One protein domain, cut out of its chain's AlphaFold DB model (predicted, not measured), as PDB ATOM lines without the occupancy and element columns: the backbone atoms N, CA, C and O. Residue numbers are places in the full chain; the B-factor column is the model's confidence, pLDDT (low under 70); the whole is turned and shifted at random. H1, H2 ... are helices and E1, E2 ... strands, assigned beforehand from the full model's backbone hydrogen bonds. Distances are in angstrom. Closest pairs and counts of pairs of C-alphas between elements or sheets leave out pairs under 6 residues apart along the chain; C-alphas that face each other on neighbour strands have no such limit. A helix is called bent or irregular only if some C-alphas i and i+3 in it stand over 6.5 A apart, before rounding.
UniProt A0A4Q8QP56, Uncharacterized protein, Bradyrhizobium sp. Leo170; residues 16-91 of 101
ATOM      1  N   TYR A  16     -25.950 -21.011 -32.848       90.44
ATOM      2  CA  TYR A  16     -26.203 -22.420 -33.116       90.44
ATOM      3  C   TYR A  16     -24.961 -23.069 -33.722       90.44
ATOM      4  O   TYR A  16     -24.434 -22.588 -34.723       90.44
ATOM      5  N   GLU A  17     -24.547 -24.206 -33.174       91.62
ATOM      6  CA  GLU A  17     -23.507 -25.066 -33.741       91.62
ATOM      7  C   GLU A  17     -24.083 -26.470 -33.920       91.62
ATOM      8  O   GLU A  17     -24.641 -27.055 -32.991       91.62
ATOM      9  N   ASN A  18     -23.986 -27.017 -35.136       91.12
ATOM     10  CA  ASN A  18     -24.513 -28.345 -35.483       91.12
ATOM     11  C   ASN A  18     -25.993 -28.548 -35.093       91.12
ATOM     12  O   ASN A  18     -26.387 -29.612 -34.616       91.12
ATOM     13  N   GLY A  19     -26.813 -27.503 -35.252       88.00
ATOM     14  CA  GLY A  19     -28.241 -27.533 -34.913       88.00
ATOM     15  C   GLY A  19     -28.555 -27.475 -33.413       88.00
ATOM     16  O   GLY A  19     -29.724 -27.551 -33.040       88.00
ATOM     17  N   LYS A  20     -27.550 -27.317 -32.541       85.62
ATOM     18  CA  LYS A  20     -27.729 -27.113 -31.098       85.62
ATOM     19  C   LYS A  20     -27.386 -25.680 -30.712       85.62
ATOM     20  O   LYS A  20     -26.433 -25.109 -31.227       85.62
ATOM     21  N   VAL A  21     -28.152 -25.114 -29.783       88.31
ATOM     22  CA  VAL A  21     -27.863 -23.788 -29.218       88.31
ATOM     23  C   VAL A  21     -26.628 -23.892 -28.327       88.31
ATOM     24  O   VAL A  21     -26.655 -24.613 -27.330       88.31
ATOM     25  N   THR A  22     -25.567 -23.165 -28.669       88.25
ATOM     26  CA  THR A  22     -24.335 -23.076 -27.864       88.25
ATOM     27  C   THR A  22     -24.294 -21.822 -27.004       88.25
ATOM     28  O   THR A  22     -23.735 -21.844 -25.911       88.25
ATOM     29  N   SER A  23     -24.965 -20.750 -27.430       87.44
ATOM     30  CA  SER A  23     -25.188 -19.559 -26.612       87.44
ATOM     31  C   SER A  23     -26.599 -19.039 -26.818       87.44
ATOM     32  O   SER A  23     -26.988 -18.689 -27.932       87.44
ATOM     33  N   SER A  24     -27.365 -18.943 -25.734       85.69
ATOM     34  CA  SER A  24     -28.695 -18.345 -25.768       85.69
ATOM     35  C   SER A  24     -28.611 -16.818 -25.890       85.69
ATOM     36  O   SER A  24     -27.737 -16.167 -25.304       85.69
ATOM     37  N   GLY A  25     -29.541 -16.256 -26.657       86.94
ATOM     38  CA  GLY A  25     -29.705 -14.823 -26.863       86.94
ATOM     39  C   GLY A  25     -30.969 -14.534 -27.669       86.94
ATOM     40  O   GLY A  25     -31.435 -15.382 -28.434       86.94
ATOM     41  N   LEU A  26     -31.529 -13.349 -27.476       85.00
ATOM     42  CA  LEU A  26     -32.643 -12.810 -28.236       85.00
ATOM     43  C   LEU A  26     -32.351 -11.347 -28.549       85.00
ATOM     44  O   LEU A  26     -32.424 -10.501 -27.666       85.00
ATOM     45  N   LYS A  27     -32.084 -11.042 -29.814       85.81
ATOM     46  CA  LYS A  27     -31.804  -9.680 -30.248       85.81
ATOM     47  C   LYS A  27     -33.096  -8.850 -30.285       85.81
ATOM     48  O   LYS A  27     -33.934  -9.019 -31.169       85.81
ATOM     49  N   MET A  28     -33.303  -8.014 -29.268       80.56
ATOM     50  CA  MET A  28     -34.595  -7.363 -29.000       80.56
ATOM     51  C   MET A  28     -35.003  -6.327 -30.050       80.56
ATOM     52  O   MET A  28     -36.190  -6.215 -30.353       80.56
ATOM     53  N   ASP A  29     -34.048  -5.594 -30.614       80.12
ATOM     54  CA  ASP A  29     -34.273  -4.634 -31.699       80.12
ATOM     55  C   ASP A  29     -34.795  -5.307 -32.976       80.12
ATOM     56  O   ASP A  29     -35.537  -4.685 -33.729       80.12
ATOM     57  N   GLU A  30     -34.487  -6.589 -33.184       83.94
ATOM     58  CA  GLU A  30     -35.031  -7.391 -34.285       83.94
ATOM     59  C   GLU A  30     -36.328  -8.112 -33.890       83.94
ATOM     60  O   GLU A  30     -37.291  -8.141 -34.658       83.94
ATOM     61  N   ALA A  31     -36.393  -8.671 -32.676       82.69
ATOM     62  CA  ALA A  31     -37.512  -9.506 -32.244       82.69
ATOM     63  C   ALA A  31     -38.776  -8.703 -31.898       82.69
ATOM     64  O   ALA A  31     -39.889  -9.117 -32.228       82.69
ATOM     65  N   VAL A  32     -38.641  -7.555 -31.227       81.31
ATOM     66  CA  VAL A  32     -39.795  -6.768 -30.768       81.31
ATOM     67  C   VAL A  32     -40.618  -6.213 -31.933       81.31
ATOM     68  O   VAL A  32     -41.845  -6.317 -31.858       81.31
ATOM     69  N   PRO A  33     -40.028  -5.677 -33.022       76.94
ATOM     70  CA  PRO A  33     -40.807  -5.284 -34.189       76.94
ATOM     71  C   PRO A  33     -41.653  -6.415 -34.767       76.94
ATOM     72  O   PRO A  33     -42.817  -6.185 -35.083       76.94
ATOM     73  N   GLU A  34     -41.117  -7.634 -34.853       78.50
ATOM     74  CA  GLU A  34     -41.856  -8.795 -35.360       78.50
ATOM     75  C   GLU A  34     -42.975  -9.236 -34.406       78.50
ATOM     76  O   GLU A  34     -44.091  -9.514 -34.845       78.50
ATOM     77  N   ILE A  35     -42.739  -9.206 -33.090       77.06
ATOM     78  CA  ILE A  35     -43.779  -9.478 -32.084       77.06
ATOM     79  C   ILE A  35     -44.904  -8.440 -32.171       77.06
ATOM     80  O   ILE A  35     -46.084  -8.793 -32.109       77.06
ATOM     81  N   LEU A  36     -44.560  -7.159 -32.325       73.69
ATOM     82  CA  LEU A  36     -45.539  -6.084 -32.462       73.69
ATOM     83  C   LEU A  36     -46.286  -6.171 -33.788       73.69
ATOM     84  O   LEU A  36     -47.503  -6.038 -33.781       73.69
ATOM     85  N   LYS A  37     -45.608  -6.462 -34.903       72.06
ATOM     86  CA  LYS A  37     -46.271  -6.779 -36.174       72.06
ATOM     87  C   LYS A  37     -47.282  -7.891 -35.967       72.06
ATOM     88  O   LYS A  37     -48.448  -7.711 -36.280       72.06
ATOM     89  N   PHE A  38     -46.877  -9.005 -35.368       72.06
ATOM     90  CA  PHE A  38     -47.776 -10.130 -35.155       72.06
ATOM     91  C   PHE A  38     -48.973  -9.756 -34.267       72.06
ATOM     92  O   PHE A  38     -50.117  -9.974 -34.656       72.06
ATOM     93  N   GLY A  39     -48.742  -9.147 -33.100       70.06
ATOM     94  CA  GLY A  39     -49.797  -8.820 -32.134       70.06
ATOM     95  C   GLY A  39     -50.707  -7.656 -32.543       70.06
ATOM     96  O   GLY A  39     -51.893  -7.656 -32.214       70.06
ATOM     97  N   ILE A  40     -50.176  -6.666 -33.264       66.69
ATOM     98  CA  ILE A  40     -50.935  -5.508 -33.748       66.69
ATOM     99  C   ILE A  40     -51.644  -5.863 -35.062       66.69
ATOM    100  O   ILE A  40     -52.836  -5.591 -35.180       66.69
ATOM    101  N   CYS A  41     -50.991  -6.530 -36.022       60.22
ATOM    102  CA  CYS A  41     -51.634  -6.918 -37.285       60.22
ATOM    103  C   CYS A  41     -52.735  -7.962 -37.094       60.22
ATOM    104  O   CYS A  41     -53.714  -7.927 -37.829       60.22
ATOM    105  N   THR A  42     -52.651  -8.829 -36.079       63.09
ATOM    106  CA  THR A  42     -53.746  -9.766 -35.769       63.09
ATOM    107  C   THR A  42     -54.996  -9.095 -35.195       63.09
ATOM    108  O   THR A  42     -56.071  -9.685 -35.260       63.09
ATOM    109  N   ARG A  43     -54.894  -7.881 -34.633       61.22
ATOM    110  CA  ARG A  43     -56.030  -7.184 -33.995       61.22
ATOM    111  C   ARG A  43     -56.495  -5.917 -34.704       61.22
ATOM    112  O   ARG A  43     -57.664  -5.570 -34.584       61.22
ATOM    113  N   LEU A  44     -55.591  -5.201 -35.365       63.88
ATOM    114  CA  LEU A  44     -55.816  -3.832 -35.835       63.88
ATOM    115  C   LEU A  44     -55.533  -3.644 -37.332       63.88
ATOM    116  O   LEU A  44     -55.878  -2.591 -37.854       63.88
ATOM    117  N   SER A  45     -54.913  -4.624 -38.008       66.19
ATOM    118  CA  SER A  45     -54.497  -4.543 -39.422       66.19
ATOM    119  C   SER A  45     -53.901  -3.180 -39.827       66.19
ATOM    120  O   SER A  45     -54.316  -2.620 -40.844       66.19
ATOM    121  N   PRO A  46     -52.991  -2.582 -39.032       67.69
ATOM    122  CA  PRO A  46     -52.483  -1.255 -39.336       67.69
ATOM    123  C   PRO A  46     -51.612  -1.292 -40.593       67.69
ATOM    124  O   PRO A  46     -50.938  -2.287 -40.875       67.69
ATOM    125  N   ASP A  47     -51.587  -0.179 -41.317       75.94
ATOM    126  CA  ASP A  47     -50.611   0.016 -42.379       75.94
ATOM    127  C   ASP A  47     -49.179   0.133 -41.818       75.94
ATOM    128  O   ASP A  47     -48.937   0.327 -40.620       75.94
ATOM    129  N   GLU A  48     -48.196  -0.006 -42.708       74.44
ATOM    130  CA  GLU A  48     -46.776   0.009 -42.348       74.44
ATOM    131  C   GLU A  48     -46.356   1.337 -41.692       74.44
ATOM    132  O   GLU A  48     -45.525   1.355 -40.780       74.44
ATOM    133  N   ALA A  49     -46.991   2.442 -42.092       79.38
ATOM    134  CA  ALA A  49     -46.764   3.765 -41.523       79.38
ATOM    135  C   ALA A  49     -47.211   3.848 -40.054       79.38
ATOM    136  O   ALA A  49     -46.471   4.348 -39.205       79.38
ATOM    137  N   THR A  50     -48.392   3.322 -39.728       75.06
ATOM    138  CA  THR A  50     -48.916   3.287 -38.357       75.06
ATOM    139  C   THR A  50     -48.052   2.405 -37.465       75.06
ATOM    140  O   THR A  50     -47.720   2.793 -36.346       75.06
ATOM    141  N   LEU A  51     -47.621   1.244 -37.963       74.56
ATOM    142  CA  LEU A  51     -46.682   0.385 -37.247       74.56
ATOM    143  C   LEU A  51     -45.366   1.117 -36.953       74.56
ATOM    144  O   LEU A  51     -44.875   1.064 -35.823       74.56
ATOM    145  N   ARG A  52     -44.819   1.841 -37.938       77.69
ATOM    146  CA  ARG A  52     -43.583   2.619 -37.782       77.69
ATOM    147  C   ARG A  52     -43.681   3.619 -36.631       77.69
ATOM    148  O   ARG A  52     -42.785   3.664 -35.799       77.69
ATOM    149  N   GLN A  53     -44.813   4.310 -36.492       79.81
ATOM    150  CA  GLN A  53     -45.038   5.254 -35.389       79.81
ATOM    151  C   GLN A  53     -45.003   4.606 -33.995       79.81
ATOM    152  O   GLN A  53     -44.704   5.287 -33.011       79.81
ATOM    153  N   PHE A  54     -45.338   3.318 -33.870       75.62
ATOM    154  CA  PHE A  54     -45.176   2.587 -32.609       75.62
ATOM    155  C   PHE A  54     -43.720   2.195 -32.373       75.62
ATOM    156  O   PHE A  54     -43.233   2.339 -31.252       75.62
ATOM    157  N   LEU A  55     -43.026   1.740 -33.419       76.50
ATOM    158  CA  LEU A  55     -41.614   1.363 -33.339       76.50
ATOM    159  C   LEU A  55     -40.722   2.557 -32.988       76.50
ATOM    160  O   LEU A  55     -39.866   2.430 -32.120       76.50
ATOM    161  N   ASP A  56     -40.996   3.732 -33.554       81.62
ATOM    162  CA  ASP A  56     -40.235   4.966 -33.311       81.62
ATOM    163  C   ASP A  56     -40.344   5.478 -31.862       81.62
ATOM    164  O   ASP A  56     -39.554   6.313 -31.421       81.62
ATOM    165  N   LYS A  57     -41.321   4.987 -31.088       78.75
ATOM    166  CA  LYS A  57     -41.461   5.300 -29.654       78.75
ATOM    167  C   LYS A  57     -40.597   4.410 -28.762       78.75
ATOM    168  O   LYS A  57     -40.545   4.645 -27.555       78.75
ATOM    169  N   MET A  58     -39.960   3.385 -29.319       78.94
ATOM    170  CA  MET A  58     -39.090   2.479 -28.582       78.94
ATOM    171  C   MET A  58     -37.626   2.833 -28.820       78.94
ATOM    172  O   MET A  58     -37.213   3.123 -29.936       78.94
ATOM    173  N   ALA A  59     -36.832   2.767 -27.755       79.56
ATOM    174  CA  ALA A  59     -35.384   2.896 -27.819       79.56
ATOM    175  C   ALA A  59     -34.750   1.595 -27.314       79.56
ATOM    176  O   ALA A  59     -35.056   1.154 -26.202       79.56
ATOM    177  N   PHE A  60     -33.876   0.999 -28.125       78.31
ATOM    178  CA  PHE A  60     -33.086  -0.183 -27.778       78.31
ATOM    179  C   PHE A  60     -31.632   0.249 -27.619       78.31
ATOM    180  O   PHE A  60     -30.993   0.649 -28.587       78.31
ATOM    181  N   THR A  61     -31.130   0.248 -26.388       77.56
ATOM    182  CA  THR A  61     -29.763   0.682 -26.087       77.56
ATOM    183  C   THR A  61     -29.330   0.166 -24.718       77.56
ATOM    184  O   THR A  61     -30.161  -0.008 -23.821       77.56
ATOM    185  N   ASP A  62     -28.033  -0.062 -24.564       76.81
ATOM    186  CA  ASP A  62     -27.331  -0.336 -23.313       76.81
ATOM    187  C   ASP A  62     -26.475   0.859 -22.842       76.81
ATOM    188  O   ASP A  62     -25.892   0.819 -21.757       76.81
ATOM    189  N   ASP A  63     -26.447   1.956 -23.610       83.81
ATOM    190  CA  ASP A  63     -25.728   3.175 -23.254       83.81
ATOM    191  C   ASP A  63     -26.468   3.924 -22.137       83.81
ATOM    192  O   ASP A  63     -27.576   4.447 -22.298       83.81
ATOM    193  N   VAL A  64     -25.815   4.009 -20.980       83.31
ATOM    194  CA  VAL A  64     -26.345   4.658 -19.776       83.31
ATOM    195  C   VAL A  64     -26.692   6.133 -20.010       83.31
ATOM    196  O   VAL A  64     -27.646   6.636 -19.412       83.31
ATOM    197  N   SER A  65     -25.941   6.837 -20.852       86.75
ATOM    198  CA  SER A  65     -26.187   8.243 -21.187       86.75
ATOM    199  C   SER A  65     -27.459   8.372 -22.017       86.75
ATOM    200  O   SER A  65     -28.351   9.132 -21.647       86.75
ATOM    201  N   VAL A  66     -27.610   7.539 -23.051       86.12
ATOM    202  CA  VAL A  66     -28.818   7.517 -23.894       86.12
ATOM    203  C   VAL A  66     -30.053   7.148 -23.067       86.12
ATOM    204  O   VAL A  66     -31.101   7.785 -23.191       86.12
ATOM    205  N   ILE A  67     -29.932   6.171 -22.160       83.50
ATOM    206  CA  ILE A  67     -31.009   5.804 -21.228       83.50
ATOM    207  C   ILE A  67     -31.414   7.010 -20.374       83.50
ATOM    208  O   ILE A  67     -32.603   7.314 -20.259       83.50
ATOM    209  N   LYS A  68     -30.445   7.715 -19.777       84.50
ATOM    210  CA  LYS A  68     -30.715   8.899 -18.947       84.50
ATOM    211  C   LYS A  68     -31.404  10.003 -19.740       84.50
ATOM    212  O   LYS A  68     -32.373  10.569 -19.235       84.50
ATOM    213  N   ASP A  69     -30.968  10.262 -20.965       88.81
ATOM    214  CA  ASP A  69     -31.531  11.311 -21.817       88.81
ATOM    215  C   ASP A  69     -32.982  11.014 -22.206       88.81
ATOM    216  O   ASP A  69     -33.860  11.874 -22.067       88.81
ATOM    217  N   VAL A  70     -33.272   9.773 -22.613       86.75
ATOM    218  CA  VAL A  70     -34.641   9.327 -22.913       86.75
ATOM    219  C   VAL A  70     -35.530   9.480 -21.677       86.75
ATOM    220  O   VAL A  70     -36.613  10.066 -21.755       86.75
ATOM    221  N   LEU A  71     -35.078   9.015 -20.508       84.44
ATOM    222  CA  LEU A  71     -35.844   9.136 -19.264       84.44
ATOM    223  C   LEU A  71     -36.073  10.601 -18.868       84.44
ATOM    224  O   LEU A  71     -37.188  10.970 -18.489       84.44
ATOM    225  N   ALA A  72     -35.051  11.448 -18.988       87.62
ATOM    226  CA  ALA A  72     -35.135  12.868 -18.671       87.62
ATOM    227  C   ALA A  72     -36.172  13.575 -19.553       87.62
ATOM    228  O   ALA A  72     -37.039  14.277 -19.020       87.62
ATOM    229  N   LYS A  73     -36.162  13.312 -20.867       86.69
ATOM    230  CA  LYS A  73     -37.110  13.877 -21.843       86.69
ATOM    231  C   LYS A  73     -38.571  13.591 -21.486       86.69
ATOM    232  O   LYS A  73     -39.435  14.443 -21.686       86.69
ATOM    233  N   HIS A  74     -38.856  12.418 -20.923       83.25
ATOM    234  CA  HIS A  74     -40.220  12.008 -20.572       83.25
ATOM    235  C   HIS A  74     -40.601  12.266 -19.104       83.25
ATOM    236  O   HIS A  74     -41.786  12.230 -18.759       83.25
ATOM    237  N   SER A  75     -39.633  12.594 -18.242       84.94
ATOM    238  CA  SER A  75     -39.828  12.749 -16.794       84.94
ATOM    239  C   SER A  75     -40.896  13.785 -16.411       84.94
ATOM    240  O   SER A  75     -41.694  13.542 -15.506       84.94
ATOM    241  N   GLY A  76     -40.973  14.921 -17.112       83.44
ATOM    242  CA  GLY A  76     -41.951  15.977 -16.827       83.44
ATOM    243  C   GLY A  76     -43.395  15.590 -17.164       83.44
ATOM    244  O   GLY A  76     -44.329  15.976 -16.461       83.44
ATOM    245  N   ILE A  77     -43.601  14.798 -18.221       82.81
ATOM    246  CA  ILE A  77     -44.921  14.245 -18.561       82.81
ATOM    247  C   ILE A  77     -45.303  13.177 -17.534       82.81
ATOM    248  O   ILE A  77     -46.409  13.220 -16.999       82.81
ATOM    249  N   ALA A  78     -44.374  12.281 -17.187       77.62
ATOM    250  CA  ALA A  78     -44.607  11.246 -16.184       77.62
ATOM    251  C   ALA A  78     -44.989  11.840 -14.817       77.62
ATOM    252  O   ALA A  78     -45.976  11.416 -14.223       77.62
ATOM    253  N   LYS A  79     -44.280  12.882 -14.353       82.19
ATOM    254  CA  LYS A  79     -44.604  13.597 -13.106       82.19
ATOM    255  C   LYS A  79     -45.998  14.224 -13.130       82.19
ATOM    256  O   LYS A  79     -46.722  14.118 -12.142       82.19
ATOM    257  N   ARG A  80     -46.392  14.852 -14.244       79.25
ATOM    258  CA  ARG A  80     -47.741  15.425 -14.404       79.25
ATOM    259  C   ARG A  80     -48.822  14.349 -14.387       79.25
ATOM    260  O   ARG A  80     -49.784  14.490 -13.644       79.25
ATOM    261  N   ASN A  81     -48.635  13.260 -15.130       74.81
ATOM    262  CA  ASN A  81     -49.587  12.147 -15.168       74.81
ATOM    263  C   ASN A  81     -49.721  11.467 -13.801       74.81
ATOM    264  O   ASN A  81     -50.831  11.170 -13.376       74.81
ATOM    265  N   MET A  82     -48.607  11.279 -13.091       73.81
ATOM    266  CA  MET A  82     -48.602  10.763 -11.723       73.81
ATOM    267  C   MET A  82     -49.356  11.700 -10.775       73.81
ATOM    268  O   MET A  82     -50.202  11.245 -10.018       73.81
ATOM    269  N   SER A  83     -49.108  13.010 -10.853       75.00
ATOM    270  CA  SER A  83     -49.806  14.001 -10.021       75.00
ATOM    271  C   SER A  83     -51.309  14.027 -10.305       75.00
ATOM    272  O   SER A  83     -52.104  14.105  -9.378       75.00
ATOM    273  N   PHE A  84     -51.707  13.913 -11.575       75.88
ATOM    274  CA  PHE A  84     -53.109  13.800 -11.976       75.88
ATOM    275  C   PHE A  84     -53.758  12.510 -11.452       75.88
ATOM    276  O   PHE A  84     -54.857  12.562 -10.907       75.88
ATOM    277  N   ALA A  85     -53.076  11.367 -11.572       71.44
ATOM    278  CA  ALA A  85     -53.564  10.084 -11.064       71.44
ATOM    279  C   ALA A  85     -53.760  10.117  -9.539       71.44
ATOM    280  O   ALA A  85     -54.832   9.763  -9.055       71.44
ATOM    281  N   LEU A  86     -52.774  10.633  -8.800       71.50
ATOM    282  CA  LEU A  86     -52.841  10.789  -7.344       71.50
ATOM    283  C   LEU A  86     -53.920  11.795  -6.915       71.50
ATOM    284  O   LEU A  86     -54.620  11.569  -5.933       71.50
ATOM    285  N   ALA A  87     -54.117  12.882  -7.667       69.25
ATOM    286  CA  ALA A  87     -55.206  13.825  -7.414       69.25
ATOM    287  C   ALA A  87     -56.593  13.192  -7.654       69.25
ATOM    288  O   ALA A  87     -57.545  13.509  -6.938       69.25
ATOM    289  N   GLY A  88     -56.707  12.268  -8.615       57.94
ATOM    290  CA  GLY A  88     -57.917  11.482  -8.869       57.94
ATOM    291  C   GLY A  88     -58.222  10.425  -7.796       57.94
ATOM    292  O   GLY A  88     -59.395  10.131  -7.555       57.94
ATOM    293  N   GLU A  89     -57.206   9.892  -7.109       51.25
ATOM    294  CA  GLU A  89     -57.372   8.933  -6.002       51.25
ATOM    295  C   GLU A  89     -57.995   9.558  -4.743       51.25
ATOM    296  O   GLU A  89     -58.671   8.858  -3.988       51.25
ATOM    297  N   SER A  90     -57.891  10.882  -4.565       49.28
ATOM    298  CA  SER A  90     -58.538  11.614  -3.459       49.28
ATOM    299  C   SER A  90     -60.057  11.396  -3.374       49.28
ATOM    300  O   SER A  90     -60.644  11.569  -2.309       49.28
ATOM    301  N   PHE A  91     -60.709  11.012  -4.480       47.25
ATOM    302  CA  PHE A  91     -62.162  10.814  -4.560       47.25
ATOM    303  C   PHE A  91     -62.611   9.345  -4.461       47.25
ATOM    304  O   PHE A  91     -63.803   9.065  -4.592       47.25
TER     305      PHE A  91
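This is residues 16 to 91 of the 101 residues of an uncharacterized protein of Bradyrhizobium sp. Leo170 (UniProt A0A4Q8QP56). The model is an open, drawn-out chain: a loose pair of helices, H1 and H2, folded back near each other, with a bent helix, H3, reaching away on one side and a tail that holds the short strand E1 reaching away on the other. Residues 17 to 23 stick out at one end and residues 71 to 91 at the other, and no helix touches another. The printed part has 76 residues, with one named strand and three named helices in the order E1, H1, H2, H3; the class is mostly helix. The whole is extended, with a radius of gyration of the C-alphas of 18.5 A, and its C-alphas span 61 by 35 by 25 A.

The longest helix, H3, residues 64 to 89, is bent: C-alphas 73 and 76 are 7.3 A apart, though by its hydrogen bonds it was assigned as one helix. Its arms H3a, residues 64 to 73, and H3b, residues 76 to 89, stand at a steep tilt of 56 degrees. H3a is apart from H2, residues 48 to 55, which precedes it by a short link of 8 residues. H2 and H1, residues 28 to 44, are close but not clearly touching; their closest C-alphas, those of Pro 33 and Leu 55, are 6.7 A apart. H1 and H2 run opposite ways at a steep tilt of 54 degrees, joined by a tight link of 3 residues. Both arms of H3 are apart from H1. E1, residues 20 to 23, is apart from H1, H2, H3a and H3b, and pairs with no named strand; its residues 20 to 21 pair antiparallel with residues 16 to 17. In H2, H3a and H3b every O i to N i+4 pair is within hydrogen-bond range; in H1 10 of 13 are.

H3a begins at C-alpha 64, (-26.345, 4.658, -19.776), and measures 14.3 A; H3b measures 20.1 A and ends at C-alpha 89, (-57.372, 8.933, -6.002). H1 measures 22.6 A from C-alpha 28, at (-34.595, -7.363, -29.000), to C-alpha 44. It is neither bent nor irregular, but only just: C-alphas 30 and 33 are 6.1 A apart. H2 measures 10.5 A and E1 9.1 A.

The two C-alphas farthest apart, those of Asn 18 and Phe 91, are 62.5 A apart. The printed part has no cut and no long link. Its mean pLDDT is 77.7, with values under 70 at residues 40 to 46, of which 40 to 44 belong to H1, and at residues 87 to 91, of which 87 to 89 belong to H3.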